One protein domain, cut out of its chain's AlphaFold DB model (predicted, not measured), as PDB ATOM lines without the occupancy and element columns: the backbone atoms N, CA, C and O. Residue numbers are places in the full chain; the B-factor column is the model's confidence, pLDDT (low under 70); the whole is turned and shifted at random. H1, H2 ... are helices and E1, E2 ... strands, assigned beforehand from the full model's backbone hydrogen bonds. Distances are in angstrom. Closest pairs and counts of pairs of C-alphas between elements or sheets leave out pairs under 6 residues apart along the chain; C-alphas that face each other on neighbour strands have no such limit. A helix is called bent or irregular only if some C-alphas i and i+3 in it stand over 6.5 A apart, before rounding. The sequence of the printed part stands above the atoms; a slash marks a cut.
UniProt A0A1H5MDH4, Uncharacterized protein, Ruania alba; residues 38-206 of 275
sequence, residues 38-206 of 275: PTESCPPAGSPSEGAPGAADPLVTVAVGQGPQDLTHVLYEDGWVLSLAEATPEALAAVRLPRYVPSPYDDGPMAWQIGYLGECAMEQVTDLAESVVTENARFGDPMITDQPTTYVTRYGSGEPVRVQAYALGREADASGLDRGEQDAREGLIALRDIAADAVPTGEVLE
ATOM      1  N   PRO A  38      -0.043 -31.892 -14.845       65.81
ATOM      2  CA  PRO A  38      -0.220 -33.346 -14.942       65.81
ATOM      3  C   PRO A  38      -1.606 -33.749 -15.497       65.81
ATOM      4  O   PRO A  38      -1.748 -34.684 -16.298       65.81
ATOM      5  N   THR A  39      -2.619 -32.946 -15.164       74.50
ATOM      6  CA  THR A  39      -4.023 -33.080 -15.570       74.50
ATOM      7  C   THR A  39      -4.289 -32.851 -17.059       74.50
ATOM      8  O   THR A  39      -5.282 -33.375 -17.560       74.50
ATOM      9  N   GLU A  40      -3.426 -32.152 -17.808       78.69
ATOM     10  CA  GLU A  40      -3.654 -31.851 -19.238       78.69
ATOM     11  C   GLU A  40      -3.712 -33.115 -20.107       78.69
ATOM     12  O   GLU A  40      -4.276 -33.119 -21.203       78.69
ATOM     13  N   SER A  41      -3.121 -34.202 -19.611       84.19
ATOM     14  CA  SER A  41      -3.140 -35.513 -20.255       84.19
ATOM     15  C   SER A  41      -4.415 -36.317 -19.981       84.19
ATOM     16  O   SER A  41      -4.686 -37.293 -20.689       84.19
ATOM     17  N   CYS A  42      -5.209 -35.920 -18.984       88.69
ATOM     18  CA  CYS A  42      -6.433 -36.613 -18.621       88.69
ATOM     19  C   CYS A  42      -7.611 -36.196 -19.510       88.69
ATOM     20  O   CYS A  42      -7.725 -35.039 -19.921       88.69
ATOM     21  N   PRO A  43      -8.545 -37.121 -19.797       88.00
ATOM     22  CA  PRO A  43      -9.834 -36.729 -20.345       88.00
ATOM     23  C   PRO A  43     -10.558 -35.792 -19.360       88.00
ATOM     24  O   PRO A  43     -10.299 -35.863 -18.154       88.00
ATOM     25  N   PRO A  44     -11.493 -34.949 -19.845       83.88
ATOM     26  CA  PRO A  44     -12.321 -34.124 -18.974       83.88
ATOM     27  C   PRO A  44     -12.953 -34.959 -17.863       83.88
ATOM     28  O   PRO A  44     -13.336 -36.110 -18.101       83.88
ATOM     29  N   ALA A  45     -13.086 -34.365 -16.677       84.31
ATOM     30  CA  ALA A  45     -13.746 -35.023 -15.562       84.31
ATOM     31  C   ALA A  45     -15.131 -35.529 -16.000       84.31
ATOM     32  O   ALA A  45     -15.889 -34.825 -16.677       84.31
ATOM     33  N   GLY A  46     -15.420 -36.787 -15.667       82.50
ATOM     34  CA  GLY A  46     -16.729 -37.385 -15.894       82.50
ATOM     35  C   GLY A  46     -17.788 -36.785 -14.969       82.50
ATOM     36  O   GLY A  46     -17.628 -35.703 -14.408       82.50
ATOM     37  N   SER A  47     -18.889 -37.507 -14.786       85.31
ATOM     38  CA  SER A  47     -19.847 -37.143 -13.742       85.31
ATOM     39  C   SER A  47     -19.245 -37.392 -12.353       85.31
ATOM     40  O   SER A  47     -18.503 -38.368 -12.204       85.31
ATOM     41  N   PRO A  48     -19.567 -36.546 -11.357       87.12
ATOM     42  CA  PRO A  48     -19.199 -36.792  -9.969       87.12
ATOM     43  C   PRO A  48     -19.704 -38.139  -9.447       87.12
ATOM     44  O   PRO A  48     -20.648 -38.714 -10.003       87.12
ATOM     45  N   SER A  49     -19.093 -38.615  -8.361       84.50
ATOM     46  CA  SER A  49     -19.598 -39.763  -7.606       84.50
ATOM     47  C   SER A  49     -21.030 -39.488  -7.106       84.50
ATOM     48  O   SER A  49     -21.452 -38.341  -6.966       84.50
ATOM     49  N   GLU A  50     -21.813 -40.539  -6.828       87.12
ATOM     50  CA  GLU A  50     -23.157 -40.376  -6.239       87.12
ATOM     51  C   GLU A  50     -23.114 -39.920  -4.763       87.12
ATOM     52  O   GLU A  50     -24.157 -39.607  -4.182       87.12
ATOM     53  N   GLY A  51     -21.931 -39.908  -4.139       88.88
ATOM     54  CA  GLY A  51     -21.733 -39.478  -2.758       88.88
ATOM     55  C   GLY A  51     -21.822 -37.962  -2.606       88.88
ATOM     56  O   GLY A  51     -21.514 -37.212  -3.528       88.88
ATOM     57  N   ALA A  52     -22.231 -37.501  -1.423       91.31
ATOM     58  CA  ALA A  52     -22.143 -36.082  -1.092       91.31
ATOM     59  C   ALA A  52     -20.666 -35.662  -0.915       91.31
ATOM     60  O   ALA A  52     -19.870 -36.476  -0.435       91.31
ATOM     61  N   PRO A  53     -20.298 -34.404  -1.222       92.00
ATOM     62  CA  PRO A  53     -18.964 -33.882  -0.941       92.00
ATOM     63  C   PRO A  53     -18.565 -34.103   0.522       92.00
ATOM     64  O   PRO A  53     -19.283 -33.703   1.440       92.00
ATOM     65  N   GLY A  54     -17.426 -34.765   0.731       92.12
ATOM     66  CA  GLY A  54     -16.915 -35.099   2.061       92.12
ATOM     67  C   GLY A  54     -17.570 -36.301   2.751       92.12
ATOM     68  O   GLY A  54     -17.377 -36.491   3.949       92.12
ATOM     69  N   ALA A  55     -18.342 -37.116   2.019       94.94
ATOM     70  CA  ALA A  55     -18.822 -38.410   2.511       94.94
ATOM     71  C   ALA A  55     -17.732 -39.498   2.508       94.94
ATOM     72  O   ALA A  55     -17.816 -40.442   3.293       94.94
ATOM     73  N   ALA A  56     -16.749 -39.385   1.611       96.31
ATOM     74  CA  ALA A  56     -15.555 -40.222   1.603       96.31
ATOM     75  C   ALA A  56     -14.494 -39.678   2.569       96.31
ATOM     76  O   ALA A  56     -14.555 -38.520   2.990       96.31
ATOM     77  N   ASP A  57     -13.507 -40.509   2.901       96.75
ATOM     78  CA  ASP A  57     -12.383 -40.077   3.726       96.75
ATOM     79  C   ASP A  57     -11.509 -39.059   2.958       96.75
ATOM     80  O   ASP A  57     -11.396 -39.126   1.725       96.75
ATOM     81  N   PRO A  58     -10.895 -38.080   3.652       97.62
ATOM     82  CA  PRO A  58      -9.900 -37.212   3.038       97.62
ATOM     83  C   PRO A  58      -8.739 -38.050   2.498       97.62
ATOM     84  O   PRO A  58      -8.265 -38.952   3.180       97.62
ATOM     85  N   LEU A  59      -8.251 -37.715   1.308       97.56
ATOM     86  CA  LEU A  59      -7.064 -38.303   0.686       97.56
ATOM     87  C   LEU A  59      -5.851 -37.382   0.864       97.56
ATOM     88  O   LEU A  59      -4.797 -37.793   1.355       97.56
ATOM     89  N   VAL A  60      -6.003 -36.108   0.495       98.00
ATOM     90  CA  VAL A  60      -4.963 -35.079   0.617       98.00
ATOM     91  C   VAL A  60      -5.585 -33.781   1.112       98.00
ATOM     92  O   VAL A  60      -6.640 -33.366   0.643       98.00
ATOM     93  N   THR A  61      -4.898 -33.088   2.014       97.81
ATOM     94  CA  THR A  61      -5.178 -31.682   2.303       97.81
ATOM     95  C   THR A  61      -3.984 -30.801   1.992       97.81
ATOM     96  O   THR A  61      -2.834 -31.180   2.227       97.81
ATOM     97  N   VAL A  62      -4.268 -29.599   1.499       96.69
ATOM     98  CA  VAL A  62      -3.285 -28.542   1.270       96.69
ATOM     99  C   VAL A  62      -3.662 -27.349   2.135       96.69
ATOM    100  O   VAL A  62      -4.799 -26.887   2.096       96.69
ATOM    101  N   ALA A  63      -2.704 -26.837   2.901       94.31
ATOM    102  CA  ALA A  63      -2.803 -25.587   3.644       94.31
ATOM    103  C   ALA A  63      -1.692 -24.633   3.210       94.31
ATOM    104  O   ALA A  63      -0.564 -25.058   2.955       94.31
ATOM    105  N   VAL A  64      -1.993 -23.339   3.142       91.56
ATOM    106  CA  VAL A  64      -1.029 -22.297   2.769       91.56
ATOM    107  C   VAL A  64      -1.169 -21.144   3.749       91.56
ATOM    108  O   VAL A  64      -2.184 -20.457   3.762       91.56
ATOM    109  N   GLY A  65      -0.140 -20.919   4.564       90.50
ATOM    110  CA  GLY A  65      -0.184 -19.868   5.574       90.50
ATOM    111  C   GLY A  65       0.788 -20.101   6.721       90.50
ATOM    112  O   GLY A  65       1.957 -20.446   6.515       90.50
ATOM    113  N   GLN A  66       0.296 -19.876   7.937       87.00
ATOM    114  CA  GLN A  66       1.054 -19.982   9.179       87.00
ATOM    115  C   GLN A  66       1.091 -21.415   9.709       87.00
ATOM    116  O   GLN A  66       2.089 -21.806  10.314       87.00
ATOM    117  N   GLY A  67       0.052 -22.216   9.463       90.50
ATOM    118  CA  GLY A  67      -0.010 -23.594   9.947       90.50
ATOM    119  C   GLY A  67      -0.892 -24.526   9.115       90.50
ATOM    120  O   GLY A  67      -1.561 -24.084   8.182       90.50
ATOM    121  N   PRO A  68      -0.917 -25.825   9.459       91.00
ATOM    122  CA  PRO A  68      -1.689 -26.842   8.741       91.00
ATOM    123  C   PRO A  68      -3.209 -26.629   8.791       91.00
ATOM    124  O   PRO A  68      -3.930 -27.207   7.987       91.00
ATOM    125  N   GLN A  69      -3.692 -25.806   9.719       89.50
ATOM    126  CA  GLN A  69      -5.092 -25.402   9.826       89.50
ATOM    127  C   GLN A  69      -5.501 -24.320   8.812       89.50
ATOM    128  O   GLN A  69      -6.689 -24.062   8.637       89.50
ATOM    129  N   ASP A  70      -4.545 -23.678   8.132       90.88
ATOM    130  CA  ASP A  70      -4.809 -22.692   7.076       90.88
ATOM    131  C   ASP A  70      -5.115 -23.400   5.739       90.88
ATOM    132  O   ASP A  70      -4.472 -23.160   4.716       90.88
ATOM    133  N   LEU A  71      -6.055 -24.350   5.786       93.69
ATOM    134  CA  LEU A  71      -6.449 -25.212   4.672       93.69
ATOM    135  C   LEU A  71      -6.967 -24.386   3.506       93.69
ATOM    136  O   LEU A  71      -7.793 -23.512   3.721       93.69
ATOM    137  N   THR A  72      -6.518 -24.712   2.296       93.56
ATOM    138  CA  THR A  72      -6.974 -24.134   1.025       93.56
ATOM    139  C   THR A  72      -7.624 -25.148   0.107       93.56
ATOM    140  O   THR A  72      -8.492 -24.760  -0.669       93.56
ATOM    141  N   HIS A  73      -7.230 -26.421   0.206       95.81
ATOM    142  CA  HIS A  73      -7.812 -27.511  -0.569       95.81
ATOM    143  C   HIS A  73      -7.972 -28.768   0.291       95.81
ATOM    144  O   HIS A  73      -7.088 -29.104   1.089       95.81
ATOM    145  N   VAL A  74      -9.067 -29.491   0.078       97.62
ATOM    146  CA  VAL A  74      -9.302 -30.847   0.587       97.62
ATOM    147  C   VAL A  74      -9.729 -31.720  -0.579       97.62
ATOM    148  O   VAL A  74     -10.720 -31.426  -1.239       97.62
ATOM    149  N   LEU A  75      -8.976 -32.783  -0.825       97.69
ATOM    150  CA  LEU A  75      -9.290 -33.808  -1.806       97.69
ATOM    151  C   LEU A  75      -9.748 -35.069  -1.081       97.69
ATOM    152  O   LEU A  75      -9.038 -35.544  -0.195       97.69
ATOM    153  N   TYR A  76     -10.884 -35.623  -1.487       97.94
ATOM    154  CA  TYR A  76     -11.449 -36.861  -0.951       97.94
ATOM    155  C   TYR A  76     -11.171 -38.056  -1.868       97.94
ATOM    156  O   TYR A  76     -10.944 -37.889  -3.066       97.94
ATOM    157  N   GLU A  77     -11.200 -39.270  -1.313       96.50
ATOM    158  CA  GLU A  77     -10.899 -40.512  -2.050       96.50
ATOM    159  C   GLU A  77     -11.817 -40.768  -3.257       96.50
ATOM    160  O   GLU A  77     -11.427 -41.465  -4.192       96.50
ATOM    161  N   ASP A  78     -13.022 -40.199  -3.272       95.94
ATOM    162  CA  ASP A  78     -14.005 -40.372  -4.344       95.94
ATOM    163  C   ASP A  78     -13.980 -39.261  -5.406       95.94
ATOM    164  O   ASP A  78     -14.853 -39.221  -6.274       95.94
ATOM    165  N   GLY A  79     -12.979 -38.376  -5.362       96.25
ATOM    166  CA  GLY A  79     -12.748 -37.340  -6.369       96.25
ATOM    167  C   GLY A  79     -13.380 -35.987  -6.068       96.25
ATOM    168  O   GLY A  79     -13.124 -35.029  -6.803       96.25
ATOM    169  N   TRP A  80     -14.163 -35.861  -4.993       97.44
ATOM    170  CA  TRP A  80     -14.622 -34.549  -4.538       97.44
ATOM    171  C   TRP A  80     -13.451 -33.686  -4.083       97.44
ATOM    172  O   TRP A  80     -12.555 -34.139  -3.368       97.44
ATOM    173  N   VAL A  81     -13.498 -32.412  -4.462       96.62
ATOM    174  CA  VAL A  81     -12.534 -31.398  -4.041       96.62
ATOM    175  C   VAL A  81     -13.284 -30.248  -3.401       96.62
ATOM    176  O   VAL A  81     -14.258 -29.745  -3.956       96.62
ATOM    177  N   LEU A  82     -12.818 -29.814  -2.240       96.06
ATOM    178  CA  LEU A  82     -13.219 -28.552  -1.644       96.06
ATOM    179  C   LEU A  82     -12.059 -27.580  -1.775       96.06
ATOM    180  O   LEU A  82     -10.969 -27.854  -1.274       96.06
ATOM    181  N   SER A  83     -12.313 -26.440  -2.404       94.19
ATOM    182  CA  SER A  83     -11.347 -25.348  -2.543       94.19
ATOM    183  C   SER A  83     -11.906 -24.100  -1.877       94.19
ATOM    184  O   SER A  83     -13.092 -23.806  -2.015       94.19
ATOM    185  N   LEU A  84     -11.090 -23.351  -1.142       89.81
ATOM    186  CA  LEU A  84     -11.551 -22.092  -0.557       89.81
ATOM    187  C   LEU A  84     -11.984 -21.111  -1.658       89.81
ATOM    188  O   LEU A  84     -11.209 -20.799  -2.564       89.81
ATOM    189  N   ALA A  85     -13.213 -20.600  -1.557       74.31
ATOM    190  CA  ALA A  85     -13.728 -19.566  -2.444       74.31
ATOM    191  C   ALA A  85     -12.805 -18.337  -2.396       74.31
ATOM    192  O   ALA A  85     -12.524 -17.823  -1.322       74.31
ATOM    193  N   GLU A  86     -12.342 -17.872  -3.558       62.47
ATOM    194  CA  GLU A  86     -11.545 -16.640  -3.732       62.47
ATOM    195  C   GLU A  86     -10.109 -16.621  -3.160       62.47
ATOM    196  O   GLU A  86      -9.387 -15.639  -3.352       62.47
ATOM    197  N   ALA A  87      -9.604 -17.718  -2.590       50.97
ATOM    198  CA  ALA A  87      -8.208 -17.807  -2.156       50.97
ATOM    199  C   ALA A  87      -7.260 -18.121  -3.332       50.97
ATOM    200  O   ALA A  87      -6.695 -19.210  -3.424       50.97
ATOM    201  N   THR A  88      -7.040 -17.170  -4.245       48.25
ATOM    202  CA  THR A  88      -5.898 -17.308  -5.169       48.25
ATOM    203  C   THR A  88      -4.589 -17.066  -4.400       48.25
ATOM    204  O   THR A  88      -4.498 -16.095  -3.636       48.25
ATOM    205  N   PRO A  89      -3.545 -17.899  -4.580       49.78
ATOM    206  CA  PRO A  89      -2.225 -17.659  -3.986       49.78
ATOM    207  C   PRO A  89      -1.669 -16.261  -4.305       49.78
ATOM    208  O   PRO A  89      -0.912 -15.688  -3.519       49.78
ATOM    209  N   GLU A  90      -2.054 -15.694  -5.449       46.94
ATOM    210  CA  GLU A  90      -1.744 -14.335  -5.888       46.94
ATOM    211  C   GLU A  90      -2.437 -13.261  -5.037       46.94
ATOM    212  O   GLU A  90      -1.792 -12.267  -4.702       46.94
ATOM    213  N   ALA A  91      -3.706 -13.455  -4.655       46.78
ATOM    214  CA  ALA A  91      -4.436 -12.535  -3.782       46.78
ATOM    215  C   ALA A  91      -3.831 -12.506  -2.369       46.78
ATOM    216  O   ALA A  91      -3.538 -11.426  -1.851       46.78
ATOM    217  N   LEU A  92      -3.507 -13.675  -1.802       50.62
ATOM    218  CA  LEU A  92      -2.787 -13.777  -0.522       50.62
ATOM    219  C   LEU A  92      -1.392 -13.140  -0.605       50.62
ATOM    220  O   LEU A  92      -0.916 -12.506   0.334       50.62
ATOM    221  N   ALA A  93      -0.731 -13.247  -1.759       49.75
ATOM    222  CA  ALA A  93       0.552 -12.606  -2.005       49.75
ATOM    223  C   ALA A  93       0.463 -11.088  -2.249       49.75
ATOM    224  O   ALA A  93       1.514 -10.450  -2.261       49.75
ATOM    225  N   ALA A  94      -0.711 -10.487  -2.452       47.81
ATOM    226  CA  ALA A  94      -0.843  -9.047  -2.692       47.81
ATOM    227  C   ALA A  94      -0.923  -8.228  -1.387       47.81
ATOM    228  O   ALA A  94      -0.516  -7.064  -1.363       47.81
ATOM    229  N   VAL A  95      -1.354  -8.841  -0.278       47.50
ATOM    230  CA  VAL A  95      -1.473  -8.214   1.053       47.50
ATOM    231  C   VAL A  95      -0.139  -8.318   1.813       47.50
ATOM    232  O   VAL A  95      -0.015  -8.942   2.862       47.50
ATOM    233  N   ARG A  96       0.932  -7.745   1.248       47.69
ATOM    234  CA  ARG A  96       2.293  -7.819   1.817       47.69
ATOM    235  C   ARG A  96       2.610  -6.605   2.683       47.69
ATOM    236  O   ARG A  96       3.062  -5.577   2.180       47.69
ATOM    237  N   LEU A  97       2.487  -6.751   4.000       45.81
ATOM    238  CA  LEU A  97       3.319  -5.988   4.933       45.81
ATOM    239  C   LEU A  97       4.527  -6.853   5.332       45.81
ATOM    240  O   LEU A  97       4.347  -8.039   5.593       45.81
ATOM    241  N   PRO A  98       5.751  -6.293   5.418       48.00
ATOM    242  CA  PRO A  98       7.013  -7.047   5.534       48.00
ATOM    243  C   PRO A  98       7.237  -7.811   6.862       48.00
ATOM    244  O   PRO A  98       8.377  -8.020   7.256       48.00
ATOM    245  N   ARG A  99       6.179  -8.164   7.606       55.03
ATOM    246  CA  ARG A  99       6.245  -8.952   8.855       55.03
ATOM    247  C   ARG A  99       5.054  -9.884   9.097       55.03
ATOM    248  O   ARG A  99       5.015 -10.515  10.149       55.03
ATOM    249  N   TYR A 100       4.078  -9.941   8.195       64.75
ATOM    250  CA  TYR A 100       2.854 -10.706   8.414       64.75
ATOM    251  C   TYR A 100       2.695 -11.742   7.309       64.75
ATOM    252  O   TYR A 100       2.615 -11.381   6.138       64.75
ATOM    253  N   VAL A 101       2.705 -13.025   7.681       69.75
ATOM    254  CA  VAL A 101       2.289 -14.106   6.782       69.75
ATOM    255  C   VAL A 101       0.767 -14.160   6.870       69.75
ATOM    256  O   VAL A 101       0.275 -14.506   7.950       69.75
ATOM    257  N   PRO A 102       0.036 -13.789   5.808       68.19
ATOM    258  CA  PRO A 102      -1.417 -13.797   5.846       68.19
ATOM    259  C   PRO A 102      -1.932 -15.230   6.008       68.19
ATOM    260  O   PRO A 102      -1.375 -16.176   5.441       68.19
ATOM    261  N   SER A 103      -2.981 -15.379   6.806       76.12
ATOM    262  CA  SER A 103      -3.854 -16.546   6.820       76.12
ATOM    263  C   SER A 103      -5.006 -16.304   5.840       76.12
ATOM    264  O   SER A 103      -5.494 -15.177   5.744       76.12
ATOM    265  N   PRO A 104      -5.494 -17.344   5.143       71.94
ATOM    266  CA  PRO A 104      -6.709 -17.245   4.338       71.94
ATOM    267  C   PRO A 104      -7.901 -16.663   5.116       71.94
ATOM    268  O   PRO A 104      -8.752 -16.012   4.532       71.94
ATOM    269  N   TYR A 105      -7.941 -16.839   6.437       76.69
ATOM    270  CA  TYR A 105      -9.065 -16.433   7.285       76.69
ATOM    271  C   TYR A 105      -8.898 -15.046   7.927       76.69
ATOM    272  O   TYR A 105      -9.583 -14.728   8.901       76.69
ATOM    273  N   ASP A 106      -7.951 -14.231   7.452       74.69
ATOM    274  CA  ASP A 106      -7.707 -12.902   8.022       74.69
ATOM    275  C   ASP A 106      -8.820 -11.899   7.718       74.69
ATOM    276  O   ASP A 106      -9.132 -11.084   8.586       74.69
ATOM    277  N   ASP A 107      -9.445 -12.011   6.546       69.06
ATOM    278  CA  ASP A 107     -10.523 -11.127   6.089       69.06
ATOM    279  C   ASP A 107     -11.930 -11.678   6.413       69.06
ATOM    280  O   ASP A 107     -12.938 -11.110   5.995       69.06
ATOM    281  N   GLY A 108     -12.012 -12.776   7.174       71.62
ATOM    282  CA  GLY A 108     -13.262 -13.426   7.570       71.62
ATOM    283  C   GLY A 108     -13.323 -14.913   7.197       71.62
ATOM    284  O   GLY A 108     -12.377 -15.465   6.629       71.62
ATOM    285  N   PRO A 109     -14.425 -15.604   7.539       77.50
ATOM    286  CA  PRO A 109     -14.595 -17.003   7.204       77.50
ATOM    287  C   PRO A 109     -14.915 -17.126   5.716       77.50
ATOM    288  O   PRO A 109     -15.897 -16.582   5.215       77.50
ATOM    289  N   MET A 110     -14.096 -17.884   5.003       83.50
ATOM    290  CA  MET A 110     -14.358 -18.185   3.602       83.50
ATOM    291  C   MET A 110     -15.210 -19.442   3.468       83.50
ATOM    292  O   MET A 110     -15.173 -20.340   4.310       83.50
ATOM    293  N   ALA A 111     -15.994 -19.484   2.394       87.75
ATOM    294  CA  ALA A 111     -16.788 -20.649   2.040       87.75
ATOM    295  C   ALA A 111     -15.958 -21.643   1.218       87.75
ATOM    296  O   ALA A 111     -15.010 -21.256   0.534       87.75
ATOM    297  N   TRP A 112     -16.349 -22.914   1.228       93.62
ATOM    298  CA  TRP A 112     -15.721 -23.942   0.400       93.62
ATOM    299  C   TRP A 112     -16.494 -24.120  -0.904       93.62
ATOM    300  O   TRP A 112     -17.673 -24.460  -0.886       93.62
ATOM    301  N   GLN A 113     -15.838 -23.894  -2.037       94.06
ATOM    302  CA  GLN A 113     -16.358 -24.238  -3.357       94.06
ATOM    303  C   GLN A 113     -16.177 -25.726  -3.614       94.06
ATOM    304  O   GLN A 113     -15.114 -26.289  -3.346       94.06
ATOM    305  N   ILE A 114     -17.217 -26.344  -4.163       94.56
ATOM    306  CA  ILE A 114     -17.223 -27.766  -4.485       94.56
ATOM    307  C   ILE A 114     -16.760 -27.950  -5.932       94.56
ATOM    308  O   ILE A 114     -17.356 -27.405  -6.870       94.56
ATOM    309  N   GLY A 115     -15.729 -28.762  -6.120       94.94
ATOM    310  CA  GLY A 115     -15.217 -29.200  -7.411       94.94
ATOM    311  C   GLY A 115     -15.055 -30.715  -7.486       94.94
ATOM    312  O   GLY A 115     -15.259 -31.429  -6.504       94.94
ATOM    313  N   TYR A 116     -14.703 -31.212  -8.668       95.56
ATOM    314  CA  TYR A 116     -14.536 -32.643  -8.905       95.56
ATOM    315  C   TYR A 116     -13.336 -32.951  -9.806       95.56
ATOM    316  O   TYR A 116     -13.109 -32.275 -10.815       95.56
ATOM    317  N   LEU A 117     -12.601 -34.008  -9.456       95.00
ATOM    318  CA  LEU A 117     -11.544 -34.609 -10.263       95.00
ATOM    319  C   LEU A 117     -11.997 -35.961 -10.817       95.00
ATOM    320  O   LEU A 117     -12.547 -36.797 -10.110       95.00
ATOM    321  N   GLY A 118     -11.737 -36.189 -12.105       94.19
ATOM    322  CA  GLY A 118     -11.996 -37.485 -12.733       94.19
ATOM    323  C   GLY A 118     -10.990 -38.560 -12.308       94.19
ATOM    324  O   GLY A 118      -9.889 -38.249 -11.857       94.19
ATOM    325  N   GLU A 119     -11.331 -39.827 -12.548       93.62
ATOM    326  CA  GLU A 119     -10.531 -41.001 -12.153       93.62
ATOM    327  C   GLU A 119      -9.055 -40.920 -12.583       93.62
ATOM    328  O   GLU A 119      -8.168 -41.205 -11.788       93.62
ATOM    329  N   CYS A 120      -8.778 -40.461 -13.811       94.81
ATOM    330  CA  CYS A 120      -7.405 -40.280 -14.302       94.81
ATOM    331  C   CYS A 120      -6.604 -39.282 -13.452       94.81
ATOM    332  O   CYS A 120      -5.447 -39.536 -13.128       94.81
ATOM    333  N   ALA A 121      -7.208 -38.151 -13.075       94.81
ATOM    334  CA  ALA A 121      -6.542 -37.160 -12.235       94.81
ATOM    335  C   ALA A 121      -6.381 -37.683 -10.801       94.81
ATOM    336  O   ALA A 121      -5.349 -37.453 -10.182       94.81
ATOM    337  N   MET A 122      -7.358 -38.448 -10.304       95.44
ATOM    338  CA  MET A 122      -7.283 -39.097  -8.993       95.44
ATOM    339  C   MET A 122      -6.155 -40.126  -8.892       95.44
ATOM    340  O   MET A 122      -5.451 -40.154  -7.882       95.44
ATOM    341  N   GLU A 123      -5.940 -40.932  -9.934       94.69
ATOM    342  CA  GLU A 123      -4.801 -41.855 -10.012       94.69
ATOM    343  C   GLU A 123      -3.477 -41.081  -9.944       94.69
ATOM    344  O   GLU A 123      -2.624 -41.388  -9.112       94.69
ATOM    345  N   GLN A 124      -3.351 -39.997 -10.719       94.25
ATOM    346  CA  GLN A 124      -2.155 -39.151 -10.693       94.25
ATOM    347  C   GLN A 124      -1.910 -38.493  -9.331       94.25
ATOM    348  O   GLN A 124      -0.767 -38.455  -8.877       94.25
ATOM    349  N   VAL A 125      -2.952 -37.978  -8.667       95.12
ATOM    350  CA  VAL A 125      -2.816 -37.411  -7.316       95.12
ATOM    351  C   VAL A 125      -2.358 -38.477  -6.337       95.12
ATOM    352  O   VAL A 125      -1.454 -38.211  -5.549       95.12
ATOM    353  N   THR A 126      -2.956 -39.665  -6.388       95.88
ATOM    354  CA  THR A 126      -2.607 -40.765  -5.485       95.88
ATOM    355  C   THR A 126      -1.136 -41.126  -5.649       95.88
ATOM    356  O   THR A 126      -0.371 -40.993  -4.693       95.88
ATOM    357  N   ASP A 127      -0.707 -41.451  -6.870       94.81
ATOM    358  CA  ASP A 127       0.681 -41.809  -7.177       94.81
ATOM    359  C   ASP A 127       1.667 -40.709  -6.758       94.81
ATOM    360  O   ASP A 127       2.712 -40.970  -6.147       94.81
ATOM    361  N   LEU A 128       1.331 -39.451  -7.055       95.31
ATOM    362  CA  LEU A 128       2.181 -38.318  -6.728       95.31
ATOM    363  C   LEU A 128       2.268 -38.108  -5.215       95.31
ATOM    364  O   LEU A 128       3.372 -37.973  -4.689       95.31
ATOM    365  N   ALA A 129       1.141 -38.130  -4.502       96.06
ATOM    366  CA  ALA A 129       1.091 -37.975  -3.054       96.06
ATOM    367  C   ALA A 129       1.871 -39.087  -2.338       96.06
ATOM    368  O   ALA A 129       2.611 -38.793  -1.398       96.06
ATOM    369  N   GLU A 130       1.768 -40.340  -2.791       95.38
ATOM    370  CA  GLU A 130       2.564 -41.454  -2.261       95.38
ATOM    371  C   GLU A 130       4.069 -41.250  -2.466       95.38
ATOM    372  O   GLU A 130       4.866 -41.574  -1.583       95.38
ATOM    373  N   SER A 131       4.457 -40.683  -3.609       94.69
ATOM    374  CA  SER A 131       5.856 -40.424  -3.941       94.69
ATOM    375  C   SER A 131       6.445 -39.234  -3.175       94.69
ATOM    376  O   SER A 131       7.611 -39.281  -2.777       94.69
ATOM    377  N   VAL A 132       5.688 -38.144  -2.998       94.94
ATOM    378  CA  VAL A 132       6.234 -36.858  -2.513       94.94
ATOM    379  C   VAL A 132       5.941 -36.591  -1.037       94.94
ATOM    380  O   VAL A 132       6.742 -35.943  -0.363       94.94
ATOM    381  N   VAL A 133       4.835 -37.112  -0.497       96.25
ATOM    382  CA  VAL A 133       4.419 -36.895   0.897       96.25
ATOM    383  C   VAL A 133       4.879 -38.072   1.756       96.25
ATOM    384  O   VAL A 133       4.103 -38.944   2.155       96.25
ATOM    385  N   THR A 134       6.184 -38.099   2.034       95.62
ATOM    386  CA  THR A 134       6.835 -39.145   2.839       95.62
ATOM    387  C   THR A 134       7.529 -38.556   4.067       95.62
ATOM    388  O   THR A 134       7.973 -37.411   4.049       95.62
ATOM    389  N   GLU A 135       7.680 -39.350   5.132       92.31
ATOM    390  CA  GLU A 135       8.301 -38.914   6.401       92.31
ATOM    391  C   GLU A 135       9.738 -38.390   6.247       92.31
ATOM    392  O   GLU A 135      10.217 -37.614   7.068       92.31
ATOM    393  N   ASN A 136      10.440 -38.831   5.199       92.00
ATOM    394  CA  ASN A 136      11.839 -38.485   4.948       92.00
ATOM    395  C   ASN A 136      12.012 -37.486   3.796       92.00
ATOM    396  O   ASN A 136      13.151 -37.211   3.406       92.00
ATOM    397  N   ALA A 137      10.915 -36.974   3.231       93.00
ATOM    398  CA  ALA A 137      10.973 -36.005   2.152       93.00
ATOM    399  C   ALA A 137      11.666 -34.719   2.626       93.00
ATOM    400  O   ALA A 137      11.440 -34.229   3.735       93.00
ATOM    401  N   ARG A 138      12.542 -34.180   1.777       94.00
ATOM    402  CA  ARG A 138      13.275 -32.940   2.033       94.00
ATOM    403  C   ARG A 138      12.907 -31.925   0.975       94.00
ATOM    404  O   ARG A 138      12.962 -32.230  -0.210       94.00
ATOM    405  N   PHE A 139      12.580 -30.723   1.426       94.38
ATOM    406  CA  PHE A 139      12.158 -29.630   0.553       94.38
ATOM    407  C   PHE A 139      13.121 -28.442   0.597       94.38
ATOM    408  O   PHE A 139      12.883 -27.458  -0.098       94.38
ATOM    409  N   GLY A 140      14.190 -28.526   1.393       91.75
ATOM    410  CA  GLY A 140      15.139 -27.441   1.618       91.75
ATOM    411  C   GLY A 140      14.516 -26.169   2.208       91.75
ATOM    412  O   GLY A 140      13.299 -26.034   2.346       91.75
ATOM    413  N   ASP A 141      15.383 -25.211   2.529       90.44
ATOM    414  CA  ASP A 141      15.013 -23.913   3.099       90.44
ATOM    415  C   ASP A 141      15.592 -22.798   2.215       90.44
ATOM    416  O   ASP A 141      16.724 -22.349   2.435       90.44
ATOM    417  N   PRO A 142      14.870 -22.368   1.163       89.44
ATOM    418  CA  PRO A 142      15.370 -21.326   0.276       89.44
ATOM    419  C   PRO A 142      15.586 -20.023   1.055       89.44
ATOM    420  O   PRO A 142      14.818 -19.691   1.957       89.44
ATOM    421  N   MET A 143      16.609 -19.245   0.678       86.12
ATOM    422  CA  MET A 143      16.928 -17.947   1.298       86.12
ATOM    423  C   MET A 143      15.953 -16.836   0.870       86.12
ATOM    424  O   MET A 143      16.347 -15.804   0.331       86.12
ATOM    425  N   ILE A 144      14.666 -17.066   1.094       85.06
ATOM    426  CA  ILE A 144      13.575 -16.132   0.850       85.06
ATOM    427  C   ILE A 144      13.018 -15.715   2.217       85.06
ATOM    428  O   ILE A 144      13.069 -16.483   3.174       85.06
ATOM    429  N   THR A 145      12.509 -14.491   2.331       83.88
ATOM    430  CA  THR A 145      11.758 -14.049   3.511       83.88
ATOM    431  C   THR A 145      10.315 -13.734   3.137       83.88
ATOM    432  O   THR A 145       9.983 -13.532   1.965       83.88
ATOM    433  N   ASP A 146       9.447 -13.689   4.149       81.44
ATOM    434  CA  ASP A 146       8.083 -13.164   4.026       81.44
ATOM    435  C   ASP A 146       7.198 -13.904   3.002       81.44
ATOM    436  O   ASP A 146       6.349 -13.303   2.344       81.44
ATOM    437  N   GLN A 147       7.404 -15.215   2.840       86.69
ATOM    438  CA  GLN A 147       6.508 -16.102   2.091       86.69
ATOM    439  C   GLN A 147       5.746 -17.051   3.025       86.69
ATOM    440  O   GLN A 147       6.236 -17.361   4.112       86.69
ATOM    441  N   PRO A 148       4.557 -17.531   2.620       88.88
ATOM    442  CA  PRO A 148       3.839 -18.543   3.377       88.88
ATOM    443  C   PRO A 148       4.540 -19.903   3.309       88.88
ATOM    444  O   PRO A 148       5.318 -20.197   2.393       88.88
ATOM    445  N   THR A 149       4.216 -20.757   4.278       92.50
ATOM    446  CA  THR A 149       4.550 -22.180   4.221       92.50
ATOM    447  C   THR A 149       3.373 -22.930   3.616       92.50
ATOM    448  O   THR A 149       2.226 -22.680   3.982       92.50
ATOM    449  N   THR A 150       3.655 -23.836   2.681       94.88
ATOM    450  CA  THR A 150       2.666 -24.807   2.207       94.88
ATOM    451  C   THR A 150       2.805 -26.078   3.027       94.88
ATOM    452  O   THR A 150       3.903 -26.623   3.121       94.88
ATOM    453  N   TYR A 151       1.709 -26.543   3.606       96.75
ATOM    454  CA  TYR A 151       1.605 -27.813   4.309       96.75
ATOM    455  C   TYR A 151       0.764 -28.756   3.459       96.75
ATOM    456  O   TYR A 151      -0.314 -28.377   3.003       96.75
ATOM    457  N   VAL A 152       1.235 -29.984   3.272       97.56
ATOM    458  CA  VAL A 152       0.468 -31.030   2.594       97.56
ATOM    459  C   VAL A 152       0.365 -32.224   3.524       97.56
ATOM    460  O   VAL A 152       1.379 -32.716   4.020       97.56
ATOM    461  N   THR A 153      -0.861 -32.666   3.787       98.00
ATOM    462  CA  THR A 153      -1.129 -33.873   4.576       98.00
ATOM    463  C   THR A 153      -1.735 -34.923   3.662       98.00
ATOM    464  O   THR A 153      -2.739 -34.655   3.013       98.00
ATOM    465  N   ARG A 154      -1.131 -36.110   3.619       97.62
ATOM    466  CA  ARG A 154      -1.685 -37.296   2.968       97.62
ATOM    467  C   ARG A 154      -2.288 -38.203   4.030       97.62
ATOM    468  O   ARG A 154      -1.636 -38.512   5.031       97.62
ATOM    469  N   TYR A 155      -3.504 -38.643   3.776       97.00
ATOM    470  CA  TYR A 155      -4.251 -39.585   4.592       97.00
ATOM    471  C   TYR A 155      -4.237 -40.963   3.919       97.00
ATOM    472  O   TYR A 155      -3.920 -41.099   2.739       97.00
ATOM    473  N   GLY A 156      -4.500 -42.007   4.696       91.81
ATOM    474  CA  GLY A 156      -4.537 -43.386   4.224       91.81
ATOM    475  C   GLY A 156      -4.881 -44.322   5.376       91.81
ATOM    476  O   GLY A 156      -5.333 -43.880   6.428       91.81
ATOM    477  N   SER A 157      -4.602 -45.619   5.241       88.94
ATOM    478  CA  SER A 157      -4.955 -46.617   6.268       88.94
ATOM    479  C   SER A 157      -4.163 -46.517   7.588       88.94
ATOM    480  O   SER A 157      -4.346 -47.356   8.471       88.94
ATOM    481  N   GLY A 158      -3.215 -45.585   7.693       92.69
ATOM    482  CA  GLY A 158      -2.319 -45.397   8.838       92.69
ATOM    483  C   GLY A 158      -2.373 -43.973   9.392       92.69
ATOM    484  O   GLY A 158      -3.315 -43.232   9.132       92.69
ATOM    485  N   GLU A 159      -1.353 -43.584  10.161       94.75
ATOM    486  CA  GLU A 159      -1.238 -42.198  10.632       94.75
ATOM    487  C   GLU A 159      -1.035 -41.235   9.444       94.75
ATOM    488  O   GLU A 159      -0.253 -41.552   8.539       94.75
ATOM    489  N   PRO A 160      -1.711 -40.068   9.423       96.69
ATOM    490  CA  PRO A 160      -1.522 -39.086   8.363       96.69
ATOM    491  C   PRO A 160      -0.066 -38.624   8.273       96.69
ATOM    492  O   PRO A 160       0.544 -38.236   9.271       96.69
ATOM    493  N   VAL A 161       0.481 -38.606   7.057       97.75
ATOM    494  CA  VAL A 161       1.836 -38.109   6.800       97.75
ATOM    495  C   VAL A 161       1.743 -36.655   6.374       97.75
ATOM    496  O   VAL A 161       1.048 -36.329   5.413       97.75
ATOM    497  N   ARG A 162       2.463 -35.775   7.070       97.56
ATOM    498  CA  ARG A 162       2.497 -34.344   6.765       97.56
ATOM    499  C   ARG A 162       3.892 -33.901   6.367       97.56
ATOM    500  O   ARG A 162       4.864 -34.188   7.062       97.56
ATOM    501  N   VAL A 163       3.959 -33.128   5.293       97.81
ATOM    502  CA  VAL A 163       5.162 -32.429   4.842       97.81
ATOM    503  C   VAL A 163       4.903 -30.932   4.746       97.81
ATOM    504  O   VAL A 163       3.755 -30.486   4.699       97.81
ATOM    505  N   GLN A 164       5.976 -30.146   4.718       96.88
ATOM    506  CA  GLN A 164       5.888 -28.703   4.555       96.88
ATOM    507  C   GLN A 164       7.020 -28.170   3.681       96.88
ATOM    508  O   GLN A 164       8.147 -28.659   3.741       96.88
ATOM    509  N   ALA A 165       6.718 -27.133   2.909       95.75
ATOM    510  CA  ALA A 165       7.680 -26.422   2.084       95.75
ATOM    511  C   ALA A 165       7.462 -24.910   2.215       95.75
ATOM    512  O   ALA A 165       6.411 -24.368   1.859       95.75
ATOM    513  N   TYR A 166       8.473 -24.219   2.738       92.81
ATOM    514  CA  TYR A 166       8.486 -22.763   2.835       92.81
ATOM    515  C   TYR A 166       8.697 -22.129   1.457       92.81
ATOM    516  O   TYR A 166       9.589 -22.569   0.734       92.81
ATOM    517  N   ALA A 167       7.933 -21.090   1.103       91.00
ATOM    518  CA  ALA A 167       8.056 -20.365  -0.170       91.00
ATOM    519  C   ALA A 167       7.861 -21.233  -1.435       91.00
ATOM    520  O   ALA A 167       8.519 -21.004  -2.452       91.00
ATOM    521  N   LEU A 168       6.977 -22.237  -1.370       92.12
ATOM    522  CA  LEU A 168       6.711 -23.159  -2.479       92.12
ATOM    523  C   LEU A 168       6.234 -22.422  -3.752       92.12
ATOM    524  O   LEU A 168       5.251 -21.679  -3.713       92.12
ATOM    525  N   GLY A 169       6.912 -22.638  -4.881       87.62
ATOM    526  CA  GLY A 169       6.639 -22.007  -6.180       87.62
ATOM    527  C   GLY A 169       7.233 -20.600  -6.362       87.62
ATOM    528  O   GLY A 169       6.896 -19.908  -7.323       87.62
ATOM    529  N   ARG A 170       8.076 -20.123  -5.435       84.19
ATOM    530  CA  ARG A 170       8.736 -18.801  -5.483       84.19
ATOM    531  C   ARG A 170      10.264 -18.886  -5.615       84.19
ATOM    532  O   ARG A 170      10.964 -17.912  -5.360       84.19
ATOM    533  N   GLU A 171      10.787 -20.033  -6.024       79.88
ATOM    534  CA  GLU A 171      12.205 -20.403  -5.956       79.88
ATOM    535  C   GLU A 171      12.993 -20.097  -7.231       79.88
ATOM    536  O   GLU A 171      14.161 -20.465  -7.302       79.88
ATOM    537  N   ALA A 172      12.392 -19.424  -8.220       68.00
ATOM    538  CA  ALA A 172      12.989 -19.196  -9.543       68.00
ATOM    539  C   ALA A 172      14.416 -18.601  -9.504       68.00
ATOM    540  O   ALA A 172      15.196 -18.842 -10.422       68.00
ATOM    541  N   ASP A 173      14.775 -17.906  -8.416       64.19
ATOM    542  CA  ASP A 173      16.110 -17.348  -8.166       64.19
ATOM    543  C   ASP A 173      16.750 -17.822  -6.840       64.19
ATOM    544  O   ASP A 173      17.778 -17.292  -6.404       64.19
ATOM    545  N   ALA A 174      16.153 -18.797  -6.147       61.94
ATOM    546  CA  ALA A 174      16.608 -19.217  -4.828       61.94
ATOM    547  C   ALA A 174      17.814 -20.161  -4.924       61.94
ATOM    548  O   ALA A 174      17.700 -21.354  -5.201       61.94
ATOM    549  N   SER A 175      19.002 -19.633  -4.629       73.31
ATOM    550  CA  SER A 175      20.167 -20.461  -4.322       73.31
ATOM    551  C   SER A 175      19.926 -21.286  -3.054       73.31
ATOM    552  O   SER A 175      19.370 -20.763  -2.089       73.31
ATOM    553  N   GLY A 176      20.434 -22.519  -3.014       80.62
ATOM    554  CA  GLY A 176      20.488 -23.319  -1.783       80.62
ATOM    555  C   GLY A 176      19.679 -24.612  -1.789       80.62
ATOM    556  O   GLY A 176      19.742 -25.321  -0.795       80.62
ATOM    557  N   LEU A 177      18.985 -24.932  -2.885       89.44
ATOM    558  CA  LEU A 177      18.319 -26.223  -3.061       89.44
ATOM    559  C   LEU A 177      19.198 -27.176  -3.868       89.44
ATOM    560  O   LEU A 177      19.712 -26.796  -4.929       89.44
ATOM    561  N   ASP A 178      19.361 -28.407  -3.389       91.06
ATOM    562  CA  ASP A 178      19.923 -29.473  -4.211       91.06
ATOM    563  C   ASP A 178      18.892 -30.013  -5.220       91.06
ATOM    564  O   ASP A 178      17.720 -29.636  -5.217       91.06
ATOM    565  N   ARG A 179      19.339 -30.876  -6.139       90.19
ATOM    566  CA  ARG A 179      18.463 -31.408  -7.188       90.19
ATOM    567  C   ARG A 179      17.302 -32.237  -6.626       90.19
ATOM    568  O   ARG A 179      16.207 -32.156  -7.157       90.19
ATOM    569  N   GLY A 180      17.535 -33.020  -5.574       91.56
ATOM    570  CA  GLY A 180      16.479 -33.833  -4.969       91.56
ATOM    571  C   GLY A 180      15.426 -32.972  -4.276       91.56
ATOM    572  O   GLY A 180      14.240 -33.269  -4.366       91.56
ATOM    573  N   GLU A 181      15.844 -31.879  -3.636       94.19
ATOM    574  CA  GLU A 181      14.926 -30.898  -3.048       94.19
ATOM    575  C   GLU A 181      14.125 -30.151  -4.123       94.19
ATOM    576  O   GLU A 181      12.934 -29.924  -3.938       94.19
ATOM    577  N   GLN A 182      14.743 -29.804  -5.256       92.06
ATOM    578  CA  GLN A 182      14.038 -29.216  -6.404       92.06
ATOM    579  C   GLN A 182      12.967 -30.169  -6.943       92.06
ATOM    580  O   GLN A 182      11.799 -29.788  -6.996       92.06
ATOM    581  N   ASP A 183      13.339 -31.419  -7.235       91.25
ATOM    582  CA  ASP A 183      12.421 -32.441  -7.751       91.25
ATOM    583  C   ASP A 183      11.247 -32.686  -6.766       91.25
ATOM    584  O   ASP A 183      10.088 -32.797  -7.167       91.25
ATOM    585  N   ALA A 184      11.514 -32.714  -5.452       93.25
ATOM    586  CA  ALA A 184      10.474 -32.880  -4.431       93.25
ATOM    587  C   ALA A 184       9.498 -31.691  -4.372       93.25
ATOM    588  O   ALA A 184       8.290 -31.876  -4.197       93.25
ATOM    589  N   ARG A 185      10.003 -30.461  -4.527       94.31
ATOM    590  CA  ARG A 185       9.174 -29.248  -4.566       94.31
ATOM    591  C   ARG A 185       8.339 -29.172  -5.836       94.31
ATOM    592  O   ARG A 185       7.165 -28.832  -5.740       94.31
ATOM    593  N   GLU A 186       8.903 -29.534  -6.986       92.69
ATOM    594  CA  GLU A 186       8.156 -29.670  -8.243       92.69
ATOM    595  C   GLU A 186       6.997 -30.662  -8.085       92.69
ATOM    596  O   GLU A 186       5.873 -30.368  -8.485       92.69
ATOM    597  N   GLY A 187       7.234 -31.784  -7.400       93.62
ATOM    598  CA  GLY A 187       6.192 -32.749  -7.067       93.62
ATOM    599  C   GLY A 187       5.078 -32.188  -6.169       93.62
ATOM    600  O   GLY A 187       3.903 -32.432  -6.429       93.62
ATOM    601  N   LEU A 188       5.407 -31.395  -5.141       94.38
ATOM    602  CA  LEU A 188       4.383 -30.728  -4.318       94.38
ATOM    603  C   LEU A 188       3.614 -29.642  -5.078       94.38
ATOM    604  O   LEU A 188       2.417 -29.477  -4.842       94.38
ATOM    605  N   ILE A 189       4.285 -28.903  -5.964       93.69
ATOM    606  CA  ILE A 189       3.642 -27.918  -6.843       93.69
ATOM    607  C   ILE A 189       2.634 -28.632  -7.740       93.69
ATOM    608  O   ILE A 189       1.464 -28.272  -7.725       93.69
ATOM    609  N   ALA A 190       3.054 -29.702  -8.416       92.75
ATOM    610  CA  ALA A 190       2.179 -30.512  -9.255       92.75
ATOM    611  C   ALA A 190       0.971 -31.060  -8.476       92.75
ATOM    612  O   ALA A 190      -0.154 -30.973  -8.956       92.75
ATOM    613  N   LEU A 191       1.170 -31.558  -7.250       93.94
ATOM    614  CA  LEU A 191       0.083 -32.065  -6.407       93.94
ATOM    615  C   LEU A 191      -0.942 -30.978  -6.051       93.94
ATOM    616  O   LEU A 191      -2.147 -31.208  -6.141       93.94
ATOM    617  N   ARG A 192      -0.470 -29.788  -5.659       92.25
ATOM    618  CA  ARG A 192      -1.333 -28.630  -5.386       92.25
ATOM    619  C   ARG A 192      -2.084 -28.196  -6.642       92.25
ATOM    620  O   ARG A 192      -3.273 -27.906  -6.560       92.25
ATOM    621  N   ASP A 193      -1.394 -28.132  -7.772       91.31
ATOM    622  CA  ASP A 193      -1.960 -27.615  -9.011       91.31
ATOM    623  C   ASP A 193      -3.028 -28.575  -9.570       91.31
ATOM    624  O   ASP A 193      -4.087 -28.115  -9.984       91.31
ATOM    625  N   ILE A 194      -2.853 -29.902  -9.446       91.62
ATOM    626  CA  ILE A 194      -3.921 -30.867  -9.773       91.62
ATOM    627  C   ILE A 194      -5.174 -30.626  -8.914       91.62
ATOM    628  O   ILE A 194      -6.288 -30.662  -9.432       91.62
ATOM    629  N   ALA A 195      -5.019 -30.374  -7.610       89.56
ATOM    630  CA  ALA A 195      -6.161 -30.081  -6.741       89.56
ATOM    631  C   ALA A 195      -6.868 -28.769  -7.136       89.56
ATOM    632  O   ALA A 195      -8.091 -28.678  -7.042       89.56
ATOM    633  N   ALA A 196      -6.116 -27.773  -7.608       89.19
ATOM    634  CA  ALA A 196      -6.658 -26.505  -8.091       89.19
ATOM    635  C   ALA A 196      -7.386 -26.628  -9.448       89.19
ATOM    636  O   ALA A 196      -8.289 -25.841  -9.723       89.19
ATOM    637  N   ASP A 197      -7.042 -27.629 -10.262       90.00
ATOM    638  CA  ASP A 197      -7.664 -27.909 -11.567       90.00
ATOM    639  C   ASP A 197      -9.024 -28.628 -11.473       90.00
ATOM    640  O   ASP A 197      -9.637 -28.955 -12.497       90.00
ATOM    641  N   ALA A 198      -9.514 -28.893 -10.259       91.25
ATOM    642  CA  ALA A 198     -10.820 -29.501 -10.051       91.25
ATOM    643  C   ALA A 198     -11.924 -28.709 -10.767       91.25
ATOM    644  O   ALA A 198     -12.025 -27.487 -10.649       91.25
ATOM    645  N   VAL A 199     -12.790 -29.413 -11.499       89.38
ATOM    646  CA  VAL A 199     -13.869 -28.764 -12.251       89.38
ATOM    647  C   VAL A 199     -14.914 -28.261 -11.255       89.38
ATOM    648  O   VAL A 199     -15.512 -29.091 -10.564       89.38
ATOM    649  N   PRO A 200     -15.171 -26.943 -11.166       89.56
ATOM    650  CA  PRO A 200     -16.123 -26.414 -10.204       89.56
ATOM    651  C   PRO A 200     -17.546 -26.831 -10.580       89.56
ATOM    652  O   PRO A 200     -17.958 -26.743 -11.737       89.56
ATOM    653  N   THR A 201     -18.324 -27.230  -9.580       87.81
ATOM    654  CA  THR A 201     -19.760 -27.515  -9.735       87.81
ATOM    655  C   THR A 201     -20.612 -26.245  -9.733       87.81
ATOM    656  O   THR A 201     -21.747 -26.254 -10.202       87.81
ATOM    657  N   GLY A 202     -20.055 -25.139  -9.223       83.69
ATOM    658  CA  GLY A 202     -20.778 -23.895  -8.951       83.69
ATOM    659  C   GLY A 202     -21.509 -23.892  -7.604       83.69
ATOM    660  O   GLY A 202     -22.127 -22.886  -7.259       83.69
ATOM    661  N   GLU A 203     -21.431 -24.985  -6.845       88.38
ATOM    662  CA  GLU A 203     -22.002 -25.103  -5.508       88.38
ATOM    663  C   GLU A 203     -20.983 -24.712  -4.431       88.38
ATOM    664  O   GLU A 203     -19.764 -24.821  -4.603       88.38
ATOM    665  N   VAL A 204     -21.512 -24.249  -3.302       90.25
ATOM    666  CA  VAL A 204     -20.753 -23.920  -2.097       90.25
ATOM    667  C   VAL A 204     -21.213 -24.859  -0.993       90.25
ATOM    668  O   VAL A 204     -22.409 -25.121  -0.859       90.25
ATOM    669  N   LEU A 205     -20.263 -25.370  -0.217       91.38
ATOM    670  CA  LEU A 205     -20.536 -26.246   0.909       91.38
ATOM    671  C   LEU A 205     -21.345 -25.513   1.988       91.38
ATOM    672  O   LEU A 205     -21.027 -24.385   2.364       91.38
ATOM    673  N   GLU A 206     -22.355 -26.193   2.524       91.12
ATOM    674  CA  GLU A 206     -23.093 -25.734   3.698       91.12
ATOM    675  C   GLU A 206     -22.185 -25.658   4.936       91.12
ATOM    676  O   GLU A 206     -21.375 -26.553   5.201       91.12
TER     677      GLU A 206
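What this domain is: This is residues 38 to 206 of the 275 residues of an uncharacterized protein of Ruania alba (UniProt A0A1H5MDH4). One twisted sheet of seven strands is covered on one face by two long helices, H3 and H4, side by side and crossing over its strands. The short H1 sits on the far side of these helices from the sheet, and H2 with the long unnamed stretch 93 to 111 lies by one end of the strands. The printed part has 169 residues, with four named helices and seven named strands in the order H1 E1 E2 E3 H2 E4 H3 E5 E6 H4 E7; the sheet's order is E6 E5 E1 E2 E3 E4 E7, antiparallel throughout. The class is mixed, helices and strands, with under half of the residues, 82, in named elements. The whole is compact, with a radius of gyration of the C-alphas of 15.8 A and spans of 46 by 36 by 31 A.

Where its parts are: H1, residues 38 to 41, begins at C-alpha 38 (-0.220, -33.346, -14.942) and measures 6.4 A, only just not irregular. E1, 58 to 65, is 20.0 A long; E2, 71 to 76, 13.9 A; E3, 80 to 84, 13.4 A. H2, 89 to 92, is 5.2 A; E4, 112 to 116, 12.8 A; H3, 119 to 132, 19.8 A. E5, 149 to 154, is 16.4 A; E6, 161 to 166, 17.2 A; H4, 179 to 196, 25.6 A. E7, 199 to 204, is 13.2 A and ends at C-alpha 204 (-20.753, -23.920, -2.097).

How they stand to each other: E1, E2 and E3 form a meander, each strand the antiparallel neighbour of the one before, with N 62 and O 73 at 2.9 A and N 82 and O 74 at 2.8 A. E5 is the antiparallel neighbour of E1, with N 151 and O 63 at 2.8 A, and makes a hairpin with the edge strand E6, with N 154 and O 161 at 2.8 A. E4 pairs with E3, N 113 and O 83 at 2.7 A, and with the other edge strand, E7, N 201 and O 114 at 2.9 A. H3 and H4 are on the same face of the sheet, in two layers, helices over a sheet, at heights of 9.9 A and 10.4 A. H4 runs across the strands, at 72 degrees to E1 on the local plane. H3 and H4 touch at a shallow tilt of 31 degrees, opposite ways; their closest C-alphas, of Val 132 and Ala 184, are 6.1 A apart. H1 only just touches H3, with 3 pairs of C-alphas within 8 A, the closest Thr 39 and Ala 121, 5.8 A. H2 is only just not on the sheet, with 4 pairs within 10 A. Every O i to N i+4 pair is within hydrogen-bond range in H3 and H4; H1 and H2 are too short for one.

The domain as a whole: The C-alphas farthest apart, of Glu 50 and Ser 175, are 47.7 A apart. The printed part has no cut. The links H1 to E1, H2 to E4, H3 to E5 and E6 to H4 are long. Mean pLDDT of the printed part is 86.5; residues 38, 86 to 102, 107 and 172 to 174 are under 70.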